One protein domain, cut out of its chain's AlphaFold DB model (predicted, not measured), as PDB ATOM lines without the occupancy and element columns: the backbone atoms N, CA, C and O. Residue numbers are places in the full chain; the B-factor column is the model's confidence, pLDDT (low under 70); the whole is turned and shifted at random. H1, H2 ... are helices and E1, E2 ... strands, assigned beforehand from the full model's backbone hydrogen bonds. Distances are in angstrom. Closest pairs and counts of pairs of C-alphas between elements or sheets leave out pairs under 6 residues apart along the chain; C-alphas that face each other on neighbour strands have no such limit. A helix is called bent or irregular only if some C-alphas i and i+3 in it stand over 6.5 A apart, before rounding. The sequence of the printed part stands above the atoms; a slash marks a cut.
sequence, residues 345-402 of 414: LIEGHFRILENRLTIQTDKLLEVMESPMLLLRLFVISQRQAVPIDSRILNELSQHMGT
ATOM      1  N   LEU A 345       5.783 113.100  68.046       71.50
ATOM      2  CA  LEU A 345       6.684 111.985  67.824       71.50
ATOM      3  C   LEU A 345       7.973 112.215  68.606       71.50
ATOM      4  O   LEU A 345       8.677 113.207  68.410       71.50
ATOM      5  N   ILE A 346       8.299 111.266  69.469       77.50
ATOM      6  CA  ILE A 346       9.607 111.168  70.093       77.50
ATOM      7  C   ILE A 346      10.563 110.678  69.007       77.50
ATOM      8  O   ILE A 346      10.351 109.625  68.400       77.50
ATOM      9  N   GLU A 347      11.582 111.490  68.726       79.44
ATOM     10  CA  GLU A 347      12.578 111.249  67.674       79.44
ATOM     11  C   GLU A 347      11.967 110.983  66.281       79.44
ATOM     12  O   GLU A 347      12.601 110.346  65.451       79.44
ATOM     13  N   GLY A 348      10.743 111.453  66.003       78.88
ATOM     14  CA  GLY A 348      10.090 111.305  64.692       78.88
ATOM     15  C   GLY A 348       9.477 109.927  64.392       78.88
ATOM     16  O   GLY A 348       8.891 109.768  63.325       78.88
ATOM     17  N   HIS A 349       9.574 108.955  65.310       80.31
ATOM     18  CA  HIS A 349       9.167 107.560  65.057       80.31
ATOM     19  C   HIS A 349       8.289 106.953  66.163       80.31
ATOM     20  O   HIS A 349       7.441 106.099  65.889       80.31
ATOM     21  N   PHE A 350       8.469 107.390  67.413       86.50
ATOM     22  CA  PHE A 350       7.826 106.785  68.579       86.50
ATOM     23  C   PHE A 350       6.776 107.706  69.184       86.50
ATOM     24  O   PHE A 350       6.879 108.927  69.112       86.50
ATOM     25  N   ARG A 351       5.780 107.135  69.849       86.81
ATOM     26  CA  ARG A 351       4.775 107.882  70.609       86.81
ATOM     27  C   ARG A 351       4.352 107.087  71.830       86.81
ATOM     28  O   ARG A 351       4.420 105.863  71.831       86.81
ATOM     29  N   ILE A 352       3.906 107.787  72.864       82.19
ATOM     30  CA  ILE A 352       3.366 107.152  74.064       82.19
ATOM     31  C   ILE A 352       1.845 107.214  73.969       82.19
ATOM     32  O   ILE A 352       1.270 108.300  73.908       82.19
ATOM     33  N   LEU A 353       1.205 106.048  73.922       74.62
ATOM     34  CA  LEU A 353      -0.248 105.892  73.962       74.62
ATOM     35  C   LEU A 353      -0.596 104.988  75.140       74.62
ATOM     36  O   LEU A 353       0.051 103.968  75.335       74.62
ATOM     37  N   GLU A 354      -1.586 105.380  75.947       72.44
ATOM     38  CA  GLU A 354      -2.076 104.580  77.086       72.44
ATOM     39  C   GLU A 354      -0.966 104.098  78.042       72.44
ATOM     40  O   GLU A 354      -0.980 102.969  78.530       72.44
ATOM     41  N   ASN A 355       0.020 104.965  78.308       75.88
ATOM     42  CA  ASN A 355       1.199 104.639  79.114       75.88
ATOM     43  C   ASN A 355       2.001 103.442  78.564       75.88
ATOM     44  O   ASN A 355       2.530 102.625  79.320       75.88
ATOM     45  N   ARG A 356       2.071 103.328  77.234       79.31
ATOM     46  CA  ARG A 356       2.902 102.367  76.503       79.31
ATOM     47  C   ARG A 356       3.619 103.050  75.350       79.31
ATOM     48  O   ARG A 356       3.050 103.900  74.664       79.31
ATOM     49  N   LEU A 357       4.876 102.680  75.129       87.31
ATOM     50  CA  LEU A 357       5.660 103.167  74.002       87.31
ATOM     51  C   LEU A 357       5.285 102.367  72.753       87.31
ATOM     52  O   LEU A 357       5.428 101.146  72.729       87.31
ATOM     53  N   THR A 358       4.823 103.055  71.716       88.88
ATOM     54  CA  THR A 358       4.408 102.454  70.447       88.88
ATOM     55  C   THR A 358       5.015 103.197  69.256       88.88
ATOM     56  O   THR A 358       5.538 104.307  69.395       88.88
ATOM     57  N   ILE A 359       4.970 102.574  68.081       86.31
ATOM     58  CA  ILE A 359       5.509 103.115  66.828       86.31
ATOM     59  C   ILE A 359       4.354 103.703  66.003       86.31
ATOM     60  O   ILE A 359       3.198 103.272  66.093       86.31
ATOM     61  N   GLN A 360       4.623 104.753  65.228       80.56
ATOM     62  CA  GLN A 360       3.639 105.257  64.270       80.56
ATOM     63  C   GLN A 360       3.420 104.234  63.144       80.56
ATOM     64  O   GLN A 360       4.373 103.645  62.650       80.56
ATOM     65  N   THR A 361       2.173 103.994  62.736       76.62
ATOM     66  CA  THR A 361       1.825 102.883  61.828       76.62
ATOM     67  C   THR A 361       2.541 102.957  60.472       76.62
ATOM     68  O   THR A 361       2.990 101.942  59.958       76.62
ATOM     69  N   ASP A 362       2.718 104.156  59.924       80.12
ATOM     70  CA  ASP A 362       3.478 104.454  58.699       80.12
ATOM     71  C   ASP A 362       5.006 104.416  58.886       80.12
ATOM     72  O   ASP A 362       5.744 104.377  57.906       80.12
ATOM     73  N   LYS A 363       5.485 104.397  60.134       83.25
ATOM     74  CA  LYS A 363       6.907 104.312  60.513       83.25
ATOM     75  C   LYS A 363       7.329 102.930  60.991       83.25
ATOM     76  O   LYS A 363       8.508 102.710  61.257       83.25
ATOM     77  N   LEU A 364       6.386 101.998  61.092       83.00
ATOM     78  CA  LEU A 364       6.633 100.670  61.627       83.00
ATOM     79  C   LEU A 364       7.707  99.927  60.827       83.00
ATOM     80  O   LEU A 364       8.693  99.491  61.408       83.00
ATOM     81  N   LEU A 365       7.564  99.863  59.501       82.81
ATOM     82  CA  LEU A 365       8.532  99.207  58.612       82.81
ATOM     83  C   LEU A 365       9.931  99.836  58.716       82.81
ATOM     84  O   LEU A 365      10.911  99.121  58.894       82.81
ATOM     85  N   GLU A 366      10.017 101.169  58.705       85.31
ATOM     86  CA  GLU A 366      11.279 101.912  58.842       85.31
ATOM     87  C   GLU A 366      12.004 101.586  60.160       85.31
ATOM     88  O   GLU A 366      13.220 101.382  60.182       85.31
ATOM     89  N   VAL A 367      11.256 101.490  61.265       85.12
ATOM     90  CA  VAL A 367      11.813 101.138  62.576       85.12
ATOM     91  C   VAL A 367      12.209  99.660  62.637       85.12
ATOM     92  O   VAL A 367      13.263  99.360  63.190       85.12
ATOM     93  N   MET A 368      11.417  98.749  62.060       82.25
ATOM     94  CA  MET A 368      11.715  97.307  62.050       82.25
ATOM     95  C   MET A 368      12.956  96.961  61.211       82.25
ATOM     96  O   MET A 368      13.686  96.031  61.551       82.25
ATOM     97  N   GLU A 369      13.226  97.709  60.139       81.62
ATOM     98  CA  GLU A 369      14.373  97.472  59.251       81.62
ATOM     99  C   GLU A 369      15.683  98.111  59.741       81.62
ATOM    100  O   GLU A 369      16.759  97.769  59.240       81.62
ATOM    101  N   SER A 370      15.615  99.021  60.720       83.94
ATOM    102  CA  SER A 370      16.756  99.789  61.224       83.94
ATOM    103  C   SER A 370      17.200  99.321  62.618       83.94
ATOM    104  O   SER A 370      16.580  99.687  63.622       83.94
ATOM    105  N   PRO A 371      18.338  98.604  62.736       79.75
ATOM    106  CA  PRO A 371      18.893  98.172  64.022       79.75
ATOM    107  C   PRO A 371      19.056  99.300  65.048       79.75
ATOM    108  O   PRO A 371      18.858  99.108  66.247       79.75
ATOM    109  N   MET A 372      19.395 100.502  64.575       81.38
ATOM    110  CA  MET A 372      19.589 101.667  65.434       81.38
ATOM    111  C   MET A 372      18.265 102.168  66.025       81.38
ATOM    112  O   MET A 372      18.217 102.513  67.206       81.38
ATOM    113  N   LEU A 373      17.182 102.185  65.239       87.25
ATOM    114  CA  LEU A 373      15.860 102.605  65.720       87.25
ATOM    115  C   LEU A 373      15.254 101.569  66.675       87.25
ATOM    116  O   LEU A 373      14.625 101.946  67.663       87.25
ATOM    117  N   LEU A 374      15.524 100.280  66.457       86.44
ATOM    118  CA  LEU A 374      15.162  99.222  67.401       86.44
ATOM    119  C   LEU A 374      15.825  99.415  68.764       86.44
ATOM    120  O   LEU A 374      15.150  99.388  69.790       86.44
ATOM    121  N   LEU A 375      17.133  99.681  68.795       85.50
ATOM    122  CA  LEU A 375      17.834  99.975  70.048       85.50
ATOM    123  C   LEU A 375      17.300 101.253  70.710       85.50
ATOM    124  O   LEU A 375      17.110 101.287  71.927       85.50
ATOM    125  N   ARG A 376      16.993 102.288  69.917       87.19
ATOM    126  CA  ARG A 376      16.374 103.526  70.413       87.19
ATOM    127  C   ARG A 376      15.019 103.279  71.071       87.19
ATOM    128  O   ARG A 376      14.777 103.864  72.122       87.19
ATOM    129  N   LEU A 377      14.184 102.386  70.533       87.88
ATOM    130  CA  LEU A 377      12.902 102.004  71.140       87.88
ATOM    131  C   LEU A 377      13.087 101.523  72.592       87.88
ATOM    132  O   LEU A 377      12.400 102.002  73.496       87.88
ATOM    133  N   PHE A 378      14.057 100.636  72.840       87.62
ATOM    134  CA  PHE A 378      14.355 100.138  74.189       87.62
ATOM    135  C   PHE A 378      14.944 101.218  75.103       87.62
ATOM    136  O   PHE A 378      14.545 101.331  76.264       87.62
ATOM    137  N   VAL A 379      15.847 102.055  74.583       87.56
ATOM    138  CA  VAL A 379      16.440 103.170  75.341       87.56
ATOM    139  C   VAL A 379      15.376 104.186  75.760       87.56
ATOM    140  O   VAL A 379      15.385 104.658  76.898       87.56
ATOM    141  N   ILE A 380      14.435 104.511  74.872       85.06
ATOM    142  CA  ILE A 380      13.342 105.446  75.157       85.06
ATOM    143  C   ILE A 380      12.374 104.842  76.178       85.06
ATOM    144  O   ILE A 380      11.982 105.544  77.110       85.06
ATOM    145  N   SER A 381      12.040 103.553  76.057       86.88
ATOM    146  CA  SER A 381      11.200 102.841  77.031       86.88
ATOM    147  C   SER A 381      11.797 102.896  78.442       86.88
ATOM    148  O   SER A 381      11.097 103.259  79.388       86.88
ATOM    149  N   GLN A 382      13.104 102.644  78.575       83.38
ATOM    150  CA  GLN A 382      13.820 102.767  79.848       83.38
ATOM    151  C   GLN A 382      13.859 104.206  80.369       83.38
ATOM    152  O   GLN A 382      13.503 104.456  81.517       83.38
ATOM    153  N   ARG A 383      14.259 105.170  79.528       82.00
ATOM    154  CA  ARG A 383      14.409 106.576  79.936       82.00
ATOM    155  C   ARG A 383      13.088 107.201  80.386       82.00
ATOM    156  O   ARG A 383      13.097 108.044  81.276       82.00
ATOM    157  N   GLN A 384      11.983 106.823  79.747       78.12
ATOM    158  CA  GLN A 384      10.648 107.330  80.062       78.12
ATOM    159  C   GLN A 384       9.923 106.484  81.119       78.12
ATOM    160  O   GLN A 384       8.829 106.858  81.521       78.12
ATOM    161  N   ALA A 385      10.512 105.371  81.582       83.06
ATOM    162  CA  ALA A 385       9.902 104.418  82.517       83.06
ATOM    163  C   ALA A 385       8.523 103.894  82.060       83.06
ATOM    164  O   ALA A 385       7.616 103.683  82.865       83.06
ATOM    165  N   VAL A 386       8.370 103.675  80.750       84.25
ATOM    166  CA  VAL A 386       7.114 103.262  80.109       84.25
ATOM    167  C   VAL A 386       7.331 101.949  79.348       84.25
ATOM    168  O   VAL A 386       8.259 101.878  78.539       84.25
ATOM    169  N   PRO A 387       6.499 100.908  79.547       82.06
ATOM    170  CA  PRO A 387       6.652  99.634  78.842       82.06
ATOM    171  C   PRO A 387       6.377  99.763  77.335       82.06
ATOM    172  O   PRO A 387       5.518 100.539  76.918       82.06
ATOM    173  N   ILE A 388       7.071  98.975  76.509       87.06
ATOM    174  CA  ILE A 388       6.793  98.879  75.065       87.06
ATOM    175  C   ILE A 388       5.450  98.167  74.853       87.06
ATOM    176  O   ILE A 388       5.105  97.230  75.578       87.06
ATOM    177  N   ASP A 389       4.672  98.627  73.875       85.81
ATOM    178  CA  ASP A 389       3.415  97.999  73.480       85.81
ATOM    179  C   ASP A 389       3.634  96.538  73.044       85.81
ATOM    180  O   ASP A 389       4.521  96.225  72.244       85.81
ATOM    181  N   SER A 390       2.808  95.624  73.562       79.12
ATOM    182  CA  SER A 390       2.916  94.188  73.291       79.12
ATOM    183  C   SER A 390       2.759  93.831  71.811       79.12
ATOM    184  O   SER A 390       3.323  92.837  71.371       79.12
ATOM    185  N   ARG A 391       2.021  94.629  71.028       81.31
ATOM    186  CA  ARG A 391       1.882  94.424  69.577       81.31
ATOM    187  C   ARG A 391       3.213  94.652  68.873       81.31
ATOM    188  O   ARG A 391       3.614  93.816  68.076       81.31
ATOM    189  N   ILE A 392       3.927  95.711  69.256       84.88
ATOM    190  CA  ILE A 392       5.263  96.016  68.733       84.88
ATOM    191  C   ILE A 392       6.261  94.936  69.155       84.88
ATOM    192  O   ILE A 392       7.052  94.488  68.337       84.88
ATOM    193  N   LEU A 393       6.206  94.462  70.406       79.69
ATOM    194  CA  LEU A 393       7.060  93.353  70.859       79.69
ATOM    195  C   LEU A 393       6.798  92.053  70.079       79.69
ATOM    196  O   LEU A 393       7.743  91.344  69.737       79.69
ATOM    197  N   ASN A 394       5.538  91.761  69.754       76.00
ATOM    198  CA  ASN A 394       5.178  90.603  68.939       76.00
ATOM    199  C   ASN A 394       5.657  90.762  67.489       76.00
ATOM    200  O   ASN A 394       6.260  89.835  66.951       76.00
ATOM    201  N   GLU A 395       5.463  91.930  66.877       79.88
ATOM    202  CA  GLU A 395       5.963  92.229  65.528       79.88
ATOM    203  C   GLU A 395       7.491  92.151  65.464       79.88
ATOM    204  O   GLU A 395       8.027  91.517  64.557       79.88
ATOM    205  N   LEU A 396       8.192  92.679  66.473       79.88
ATOM    206  CA  LEU A 396       9.641  92.532  66.628       79.88
ATOM    207  C   LEU A 396      10.055  91.068  66.699       79.88
ATOM    208  O   LEU A 396      10.974  90.663  65.997       79.88
ATOM    209  N   SER A 397       9.379  90.261  67.519       74.56
ATOM    210  CA  SER A 397       9.704  88.836  67.652       74.56
ATOM    211  C   SER A 397       9.526  88.067  66.338       74.56
ATOM    212  O   SER A 397      10.323  87.184  66.029       74.56
ATOM    213  N   GLN A 398       8.532  88.448  65.530       72.69
ATOM    214  CA  GLN A 398       8.265  87.851  64.222       72.69
ATOM    215  C   GLN A 398       9.262  88.334  63.156       72.69
ATOM    216  O   GLN A 398       9.723  87.530  62.348       72.69
ATOM    217  N   HIS A 399       9.647  89.614  63.176       71.06
ATOM    218  CA  HIS A 399      10.621  90.186  62.237       71.06
ATOM    219  C   HIS A 399      12.067  89.765  62.537       71.06
ATOM    220  O   HIS A 399      12.833  89.492  61.612       71.06
ATOM    221  N   MET A 400      12.442  89.642  63.812       61.44
ATOM    222  CA  MET A 400      13.788  89.237  64.243       61.44
ATOM    223  C   MET A 400      14.175  87.831  63.760       61.44
ATOM    224  O   MET A 400      15.360  87.559  63.593       61.44
ATOM    225  N   GLY A 401      13.202  86.958  63.469       57.78
ATOM    226  CA  GLY A 401      13.445  85.645  62.859       57.78
ATOM    227  C   GLY A 401      13.828  85.687  61.372       57.78
ATOM    228  O   GLY A 401      14.221  84.664  60.819       57.78
ATOM    229  N   THR A 402      13.722  86.850  60.720       56.38
ATOM    230  CA  THR A 402      13.920  87.024  59.266       56.38
ATOM    231  C   THR A 402      15.068  87.970  58.899       56.38
ATOM    232  O   THR A 402      15.392  88.113  57.721       56.38
TER     233      THR A 402
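What this domain is: This is residues 345 to 402 of the 414 residues of a protein of Nitrospirales bacterium (UniProt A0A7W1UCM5). Look first for a short two-stranded hairpin, E1 and E2, with three helices round it: H2 runs over one face, H1 lies beyond the end where E1 begins and E2 ends, and H3 lies beyond the free edge of E2. H1 and H2 meet in a corner, while H2 and H3 stay apart. You will find 58 printed residues with two named strands and three named helices, in the order E1, E2, H1, H2, H3; the sheet has the order E1 - E2 and is antiparallel, and the class is mostly helix. The whole is compact, with a radius of gyration of the C-alphas of 10.4 A and spans of 29 by 20 by 19 A.

Where its parts are: Find C-alpha 350 at (7.826, 106.785, 68.579), where E1 begins; it runs over residues 350 to 353, 9.7 A from first to last C-alpha. E2, residues 356 to 359, measures 10.0 A. H1 holds residues 361 to 369 over 13.9 A, and it is irregular: C-alphas 362 and 365 are 7.3 A apart. The longest helix, H2, residues 371 to 384, starts at C-alpha 371 at (18.893, 98.172, 64.022) and covers 20.2 A. H3, residues 390 to 400, covers 15.0 A and ends at C-alpha 400 at (13.788, 89.237, 64.243).

How they stand to each other: Begin at the hairpin of E1 and E2, antiparallel at 139 degrees, where N 351 and O 358 are 2.9 A apart and N 358 and O 351 are 2.8 A apart, both within hydrogen-bond range. From E2, look to H2: their closest C-alphas are those of Leu 357 and Ser 381, 6.3 A apart. Toward H3, the closest C-alphas are those of Thr 358 and Ile 392, 6.7 A apart. E1 and H1 are only just apart, at 8.5 A, and E1 and H3 are apart. H1 and H2 only just touch, with 3 pairs of C-alphas within 8 A, and only at the corner by their link; H2 does so with residues 373 to 374 alone. Their closest C-alphas, those of Val 367 and Leu 373, are 5.3 A apart, and the helices run opposite ways at a steep tilt of 63 degrees. H1 and H3 are close but not clearly touching, with the C-alphas of Met 368 and Leu 396 closest at 6.9 A. In H2 and H3 every O i to N i+4 pair is within hydrogen-bond range; in H1, 3 of 5 are.

The domain as a whole: The two C-alphas farthest apart are those of Glu 354 and Thr 402, at 29.7 A. The printed part has no cut, and the four links between named elements are tight. The mean pLDDT of the printed part is 80.6; look for the low values, under 70, at residues 400 to 402, of which 400 belongs to H3.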